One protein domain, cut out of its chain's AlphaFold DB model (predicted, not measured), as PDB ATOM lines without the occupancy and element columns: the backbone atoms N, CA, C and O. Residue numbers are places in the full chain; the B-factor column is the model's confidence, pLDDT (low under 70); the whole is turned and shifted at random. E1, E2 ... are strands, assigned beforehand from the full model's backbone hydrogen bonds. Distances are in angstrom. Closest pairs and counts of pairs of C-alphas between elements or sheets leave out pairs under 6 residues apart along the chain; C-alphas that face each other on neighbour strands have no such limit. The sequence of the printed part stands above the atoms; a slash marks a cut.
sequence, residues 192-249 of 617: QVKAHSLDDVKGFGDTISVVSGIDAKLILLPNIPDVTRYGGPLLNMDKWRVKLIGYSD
ATOM      1  N   GLN A 192     159.489 282.991 159.633       91.88
ATOM      2  CA  GLN A 192     160.506 282.682 160.632       91.88
ATOM      3  C   GLN A 192     159.959 282.952 162.028       91.88
ATOM      4  O   GLN A 192     159.492 284.050 162.334       91.88
ATOM      5  N   VAL A 193     160.071 281.953 162.891       90.88
ATOM      6  CA  VAL A 193     159.657 282.019 164.287       90.88
ATOM      7  C   VAL A 193     160.823 281.617 165.170       90.88
ATOM      8  O   VAL A 193     161.703 280.854 164.770       90.88
ATOM      9  N   LYS A 194     160.851 282.152 166.382       90.12
ATOM     10  CA  LYS A 194     161.867 281.841 167.375       90.12
ATOM     11  C   LYS A 194     161.262 280.903 168.408       90.12
ATOM     12  O   LYS A 194     160.382 281.306 169.165       90.12
ATOM     13  N   ALA A 195     161.705 279.653 168.397       88.00
ATOM     14  CA  ALA A 195     161.363 278.671 169.406       88.00
ATOM     15  C   ALA A 195     162.345 278.794 170.567       88.00
ATOM     16  O   ALA A 195     163.559 278.761 170.369       88.00
ATOM     17  N   HIS A 196     161.817 278.952 171.771       85.94
ATOM     18  CA  HIS A 196     162.620 278.928 172.982       85.94
ATOM     19  C   HIS A 196     162.507 277.561 173.639       85.94
ATOM     20  O   HIS A 196     161.406 277.028 173.771       85.94
ATOM     21  N   SER A 197     163.640 277.002 174.047       82.81
ATOM     22  CA  SER A 197     163.711 275.736 174.762       82.81
ATOM     23  C   SER A 197     164.373 275.931 176.118       82.81
ATOM     24  O   SER A 197     165.222 276.802 176.325       82.81
ATOM     25  N   LEU A 198     163.942 275.110 177.064       80.81
ATOM     26  CA  LEU A 198     164.601 274.940 178.344       80.81
ATOM     27  C   LEU A 198     165.109 273.501 178.387       80.81
ATOM     28  O   LEU A 198     164.334 272.576 178.135       80.81
ATOM     29  N   ASP A 199     166.388 273.329 178.689       82.06
ATOM     30  CA  ASP A 199     167.032 272.042 178.927       82.06
ATOM     31  C   ASP A 199     167.743 272.084 180.286       82.06
ATOM     32  O   ASP A 199     168.357 273.089 180.639       82.06
ATOM     33  N   ASP A 200     167.658 271.004 181.064       71.62
ATOM     34  CA  ASP A 200     168.264 270.969 182.406       71.62
ATOM     35  C   ASP A 200     169.796 271.003 182.372       71.62
ATOM     36  O   ASP A 200     170.419 271.401 183.352       71.62
ATOM     37  N   VAL A 201     170.400 270.545 181.271       76.31
ATOM     38  CA  VAL A 201     171.850 270.395 181.121       76.31
ATOM     39  C   VAL A 201     172.425 271.568 180.337       76.31
ATOM     40  O   VAL A 201     173.390 272.194 180.768       76.31
ATOM     41  N   LYS A 202     171.829 271.877 179.181       75.75
ATOM     42  CA  LYS A 202     172.274 272.945 178.273       75.75
ATOM     43  C   LYS A 202     171.750 274.327 178.682       75.75
ATOM     44  O   LYS A 202     172.250 275.332 178.183       75.75
ATOM     45  N   GLY A 203     170.767 274.394 179.581       76.56
ATOM     46  CA  GLY A 203     170.134 275.638 180.000       76.56
ATOM     47  C   GLY A 203     169.127 276.163 178.975       76.56
ATOM     48  O   GLY A 203     168.395 275.407 178.336       76.56
ATOM     49  N   PHE A 204     169.044 277.485 178.853       79.88
ATOM     50  CA  PHE A 204     168.120 278.145 177.934       79.88
ATOM     51  C   PHE A 204     168.685 278.185 176.514       79.88
ATOM     52  O   PHE A 204     169.758 278.742 176.284       79.88
ATOM     53  N   GLY A 205     167.929 277.637 175.567       81.88
ATOM     54  CA  GLY A 205     168.237 277.673 174.145       81.88
ATOM     55  C   GLY A 205     167.219 278.498 173.368       81.88
ATOM     56  O   GLY A 205     166.043 278.606 173.730       81.88
ATOM     57  N   ASP A 206     167.666 279.072 172.259       86.25
ATOM     58  CA  ASP A 206     166.786 279.584 171.226       86.25
ATOM     59  C   ASP A 206     167.118 278.967 169.868       86.25
ATOM     60  O   ASP A 206     168.261 278.681 169.524       86.25
ATOM     61  N   THR A 207     166.086 278.710 169.075       87.06
ATOM     62  CA  THR A 207     166.244 278.204 167.715       87.06
ATOM     63  C   THR A 207     165.315 278.962 166.791       87.06
ATOM     64  O   THR A 207     164.136 279.161 167.081       87.06
ATOM     65  N   ILE A 208     165.861 279.430 165.673       89.69
ATOM     66  CA  ILE A 208     165.061 280.022 164.608       89.69
ATOM     67  C   ILE A 208     164.558 278.873 163.738       89.69
ATOM     68  O   ILE A 208     165.350 278.110 163.186       89.69
ATOM     69  N   SER A 209     163.244 278.768 163.610       90.25
ATOM     70  CA  SER A 209     162.571 277.761 162.796       90.25
ATOM     71  C   SER A 209     161.689 278.438 161.758       90.25
ATOM     72  O   SER A 209     161.228 279.561 161.942       90.25
ATOM     73  N   VAL A 210     161.459 277.749 160.647       90.88
ATOM     74  CA  VAL A 210     160.543 278.204 159.600       90.88
ATOM     75  C   VAL A 210     159.247 277.422 159.735       90.88
ATOM     76  O   VAL A 210     159.285 276.195 159.801       90.88
ATOM     77  N   VAL A 211     158.108 278.110 159.763       91.00
ATOM     78  CA  VAL A 211     156.786 277.473 159.825       91.00
ATOM     79  C   VAL A 211     156.586 276.595 158.590       91.00
ATOM     80  O   VAL A 211     156.562 277.092 157.462       91.00
ATOM     81  N   SER A 212     156.462 275.281 158.791       90.31
ATOM     82  CA  SER A 212     156.323 274.294 157.712       90.31
ATOM     83  C   SER A 212     154.870 274.127 157.260       90.31
ATOM     84  O   SER A 212     154.613 273.815 156.091       90.31
ATOM     85  N   GLY A 213     153.926 274.404 158.156       88.06
ATOM     86  CA  GLY A 213     152.492 274.340 157.915       88.06
ATOM     87  C   GLY A 213     151.704 274.924 159.082       88.06
ATOM     88  O   GLY A 213     152.247 275.176 160.156       88.06
ATOM     89  N   ILE A 214     150.422 275.160 158.842       83.25
ATOM     90  CA  ILE A 214     149.468 275.595 159.857       83.25
ATOM     91  C   ILE A 214     148.245 274.713 159.677       83.25
ATOM     92  O   ILE A 214     147.727 274.603 158.566       83.25
ATOM     93  N   ASP A 215     147.843 274.071 160.758       78.56
ATOM     94  CA  ASP A 215     146.550 273.415 160.894       78.56
ATOM     95  C   ASP A 215     145.674 274.302 161.790       78.56
ATOM     96  O   ASP A 215     146.198 275.147 162.522       78.56
ATOM     97  N   ALA A 216     144.357 274.119 161.763       70.00
ATOM     98  CA  ALA A 216     143.357 274.976 162.401       70.00
ATOM     99  C   ALA A 216     143.614 275.269 163.897       70.00
ATOM    100  O   ALA A 216     143.007 276.166 164.477       70.00
ATOM    101  N   LYS A 217     144.501 274.511 164.558       75.31
ATOM    102  CA  LYS A 217     144.926 274.742 165.948       75.31
ATOM    103  C   LYS A 217     146.432 274.607 166.191       75.31
ATOM    104  O   LYS A 217     146.862 274.789 167.330       75.31
ATOM    105  N   LEU A 218     147.226 274.265 165.175       80.75
ATOM    106  CA  LEU A 218     148.630 273.878 165.343       80.75
ATOM    107  C   LEU A 218     149.537 274.642 164.380       80.75
ATOM    108  O   LEU A 218     149.247 274.779 163.193       80.75
ATOM    109  N   ILE A 219     150.684 275.082 164.894       83.44
ATOM    110  CA  ILE A 219     151.785 275.606 164.084       83.44
ATOM    111  C   ILE A 219     152.781 274.468 163.916       83.44
ATOM    112  O   ILE A 219     153.402 274.029 164.885       83.44
ATOM    113  N   LEU A 220     152.931 273.990 162.685       87.12
ATOM    114  CA  LEU A 220     153.878 272.934 162.371       87.12
ATOM    115  C   LEU A 220     155.251 273.560 162.145       87.12
ATOM    116  O   LEU A 220     155.421 274.480 161.337       87.12
ATOM    117  N   LEU A 221     156.236 273.045 162.871       85.50
ATOM    118  CA  LEU A 221     157.642 273.380 162.710       85.50
ATOM    119  C   LEU A 221     158.389 272.127 162.249       85.50
ATOM    120  O   LEU A 221     157.988 271.015 162.598       85.50
ATOM    121  N   PRO A 222     159.455 272.266 161.443       84.31
ATOM    122  CA  PRO A 222     160.370 271.158 161.212       84.31
ATOM    123  C   PRO A 222     160.924 270.671 162.553       84.31
ATOM    124  O   PRO A 222     161.024 271.459 163.495       84.31
ATOM    125  N   ASN A 223     161.289 269.389 162.625       77.81
ATOM    126  CA  ASN A 223     161.873 268.806 163.828       77.81
ATOM    127  C   ASN A 223     163.032 269.689 164.314       77.81
ATOM    128  O   ASN A 223     163.984 269.927 163.567       77.81
ATOM    129  N   ILE A 224     162.900 270.226 165.527       71.56
ATOM    130  CA  ILE A 224     163.892 271.120 166.107       71.56
ATOM    131  C   ILE A 224     164.808 270.249 166.972       71.56
ATOM    132  O   ILE A 224     164.392 269.839 168.064       71.56
ATOM    133  N   PRO A 225     166.027 269.925 166.502       65.56
ATOM    134  CA  PRO A 225     166.974 269.188 167.323       65.56
ATOM    135  C   PRO A 225     167.199 269.970 168.623       65.56
ATOM    136  O   PRO A 225     167.289 271.194 168.596       65.56
ATOM    137  N   ASP A 226     167.253 269.266 169.755       61.31
ATOM    138  CA  ASP A 226     167.480 269.820 171.100       61.31
ATOM    139  C   ASP A 226     166.312 270.553 171.809       61.31
ATOM    140  O   ASP A 226     166.513 271.083 172.900       61.31
ATOM    141  N   VAL A 227     165.068 270.541 171.306       57.66
ATOM    142  CA  VAL A 227     163.900 271.119 172.043       57.66
ATOM    143  C   VAL A 227     163.264 270.118 173.031       57.66
ATOM    144  O   VAL A 227     162.147 270.279 173.512       57.66
ATOM    145  N   THR A 228     163.975 269.047 173.369       51.06
ATOM    146  CA  THR A 228     163.361 267.756 173.702       51.06
ATOM    147  C   THR A 228     162.815 267.581 175.118       51.06
ATOM    148  O   THR A 228     162.350 266.481 175.407       51.06
ATOM    149  N   ARG A 229     162.820 268.579 176.020       63.03
ATOM    150  CA  ARG A 229     162.443 268.290 177.425       63.03
ATOM    151  C   ARG A 229     161.317 269.100 178.052       63.03
ATOM    152  O   ARG A 229     160.500 268.495 178.743       63.03
ATOM    153  N   TYR A 230     161.231 270.415 177.846       69.31
ATOM    154  CA  TYR A 230     160.339 271.230 178.694       69.31
ATOM    155  C   TYR A 230     159.347 272.137 177.977       69.31
ATOM    156  O   TYR A 230     158.554 272.808 178.656       69.31
ATOM    157  N   GLY A 231     159.358 272.105 176.641       69.88
ATOM    158  CA  GLY A 231     158.559 272.986 175.799       69.88
ATOM    159  C   GLY A 231     158.866 274.464 176.051       69.88
ATOM    160  O   GLY A 231     159.487 274.855 177.047       69.88
ATOM    161  N   GLY A 232     158.438 275.332 175.152       81.38
ATOM    162  CA  GLY A 232     158.625 276.757 175.373       81.38
ATOM    163  C   GLY A 232     157.905 277.627 174.362       81.38
ATOM    164  O   GLY A 232     157.289 277.133 173.424       81.38
ATOM    165  N   PRO A 233     157.896 278.943 174.584       87.56
ATOM    166  CA  PRO A 233     157.139 279.862 173.766       87.56
ATOM    167  C   PRO A 233     157.721 279.928 172.357       87.56
ATOM    168  O   PRO A 233     158.932 280.057 172.156       87.56
ATOM    169  N   LEU A 234     156.820 279.889 171.385       88.38
ATOM    170  CA  LEU A 234     157.083 280.247 170.004       88.38
ATOM    171  C   LEU A 234     156.797 281.734 169.853       88.38
ATOM    172  O   LEU A 234     155.695 282.199 170.167       88.38
ATOM    173  N   LEU A 235     157.783 282.481 169.373       89.88
ATOM    174  CA  LEU A 235     157.681 283.921 169.194       89.88
ATOM    175  C   LEU A 235     157.797 284.299 167.722       89.88
ATOM    176  O   LEU A 235     158.666 283.806 167.007       89.88
ATOM    177  N   ASN A 236     156.975 285.250 167.297       88.19
ATOM    178  CA  ASN A 236     157.164 285.979 166.050       88.19
ATOM    179  C   ASN A 236     157.736 287.369 166.371       88.19
ATOM    180  O   ASN A 236     157.232 288.077 167.250       88.19
ATOM    181  N   MET A 237     158.813 287.737 165.675       81.31
ATOM    182  CA  MET A 237     159.473 289.036 165.790       81.31
ATOM    183  C   MET A 237     159.060 289.924 164.608       81.31
ATOM    184  O   MET A 237     159.755 289.991 163.597       81.31
ATOM    185  N   ASP A 238     157.937 290.631 164.741       78.50
ATOM    186  CA  ASP A 238     157.405 291.525 163.703       78.50
ATOM    187  C   ASP A 238     157.674 292.987 164.075       78.50
ATOM    188  O   ASP A 238     157.179 293.475 165.092       78.50
ATOM    189  N   LYS A 239     158.454 293.703 163.252       69.75
ATOM    190  CA  LYS A 239     158.657 295.166 163.343       69.75
ATOM    191  C   LYS A 239     158.919 295.663 164.775       69.75
ATOM    192  O   LYS A 239     158.285 296.612 165.231       69.75
ATOM    193  N   TRP A 240     159.872 295.022 165.460       71.75
ATOM    194  CA  TRP A 240     160.296 295.300 166.846       71.75
ATOM    195  C   TRP A 240     159.344 294.852 167.949       71.75
ATOM    196  O   TRP A 240     159.680 295.027 169.118       71.75
ATOM    197  N   ARG A 241     158.205 294.245 167.607       79.00
ATOM    198  CA  ARG A 241     157.296 293.666 168.587       79.00
ATOM    199  C   ARG A 241     157.436 292.164 168.672       79.00
ATOM    200  O   ARG A 241     157.377 291.461 167.665       79.00
ATOM    201  N   VAL A 242     157.570 291.681 169.900       83.81
ATOM    202  CA  VAL A 242     157.591 290.249 170.178       83.81
ATOM    203  C   VAL A 242     156.185 289.780 170.501       83.81
ATOM    204  O   VAL A 242     155.555 290.226 171.466       83.81
ATOM    205  N   LYS A 243     155.689 288.897 169.637       88.44
ATOM    206  CA  LYS A 243     154.362 288.305 169.732       88.44
ATOM    207  C   LYS A 243     154.511 286.827 170.073       88.44
ATOM    208  O   LYS A 243     155.221 286.107 169.378       88.44
ATOM    209  N   LEU A 244     153.841 286.384 171.126       88.12
ATOM    210  CA  LEU A 244     153.671 284.975 171.442       88.12
ATOM    211  C   LEU A 244     152.652 284.382 170.465       88.12
ATOM    212  O   LEU A 244     151.503 284.831 170.436       88.12
ATOM    213  N   ILE A 245     153.082 283.401 169.673       88.81
ATOM    214  CA  ILE A 245     152.254 282.768 168.633       88.81
ATOM    215  C   ILE A 245     151.824 281.348 168.995       88.81
ATOM    216  O   ILE A 245     150.891 280.814 168.413       88.81
ATOM    217  N   GLY A 246     152.497 280.734 169.962       85.62
ATOM    218  CA  GLY A 246     152.207 279.381 170.397       85.62
ATOM    219  C   GLY A 246     153.234 278.913 171.408       85.62
ATOM    220  O   GLY A 246     154.056 279.695 171.885       85.62
ATOM    221  N   TYR A 247     153.194 277.628 171.715       82.88
ATOM    222  CA  TYR A 247     154.214 276.965 172.503       82.88
ATOM    223  C   TYR A 247     154.617 275.671 171.808       82.88
ATOM    224  O   TYR A 247     153.755 274.948 171.313       82.88
ATOM    225  N   SER A 248     155.915 275.391 171.776       79.06
ATOM    226  CA  SER A 248     156.436 274.109 171.339       79.06
ATOM    227  C   SER A 248     156.178 273.066 172.414       79.06
ATOM    228  O   SER A 248     156.463 273.276 173.596       79.06
ATOM    229  N   ASP A 249     155.652 271.935 171.976       69.75
ATOM    230  CA  ASP A 249     155.653 270.698 172.733       69.75
ATOM    231  C   ASP A 249     156.808 269.821 172.223       69.75
ATOM    232  O   ASP A 249     157.150 269.847 171.038       69.75
TER     233      ASP A 249
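AT A GLANCE: This is residues 192 to 249 of the 617 residues of an uncharacterized protein of Caenorhabditis brenneri (UniProt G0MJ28). A strongly twisted sheet of two hairpins side by side, E1 with E2 and E5 with E6, makes most of the body, and a small separate hairpin, E3 with E4, lies at one end of it. From that small hairpin the long link of residues 221 to 231 runs back along one face of the E1 and E2 part of the sheet to reach E5. The printed part has 58 residues with no named helix and six named strands, E1 to E6 in chain order. The large sheet has the order E2, E1, E5, E6, and both sheets are antiparallel throughout. The class is all strand, and the whole is compact, with a radius of gyration of the C-alphas of 11.3 A and spans of 32 by 26 by 15 A.

IN THESE COORDINATES: E1, residues 192 to 199, begins at C-alpha 192 (160.506, 282.682, 160.632) and measures 22.1 A from first to last C-alpha. E2, residues 203 to 210, measures 22.7 A. E5, residues 232 to 238, measures 18.9 A. E6, residues 241 to 248, measures 19.8 A and ends at C-alpha 248 (156.436, 274.109, 171.339). The short strands are E3, residues 213 to 215, with C-alpha 213 at (152.492, 274.340, 157.915), and E4, residues 218 to 220.

HOW THE PARTS SIT: In the large sheet E1 and E5 are inner strands and E2 and E6 are edge strands. E1 and E5 are antiparallel at 153 degrees, with N 194 and O 235 within hydrogen-bond range at 2.8 A. The hairpin of E1 and E2 stands at 156 degrees, with N 195 and O 207 at 2.8 A. The hairpin of E5 and E6 stands at 148 degrees, with N 234 and O 246 at 2.8 A. From edge to edge the strands' lines turn by 81 degrees. E6 bends by 55 degrees at residue 245, and the closest C-alphas of E1 and E6, those of Ala 195 and Ser 248, are 7.0 A apart. E2 runs on into E3 across a break of 2 residues, at 95 degrees. The hairpin of E3 and E4 stands at 163 degrees, with N 215 and O 218 at 2.9 A. The closest C-alphas of E4 and E6, those of Ile 219 and Gly 246, are 7.4 A apart. E1 and E3 are apart, and E2 and E6 are apart.

THE WHOLE: The two C-alphas farthest apart, those of Val 201 and Ala 216, are 34.4 A from each other. The printed part has no cut. The link from E4 to E5, 11 residues, is long, and the other links are tight. The mean pLDDT of the printed part is 80.4, and residues 225 to 231, 239 and 249 are under 70.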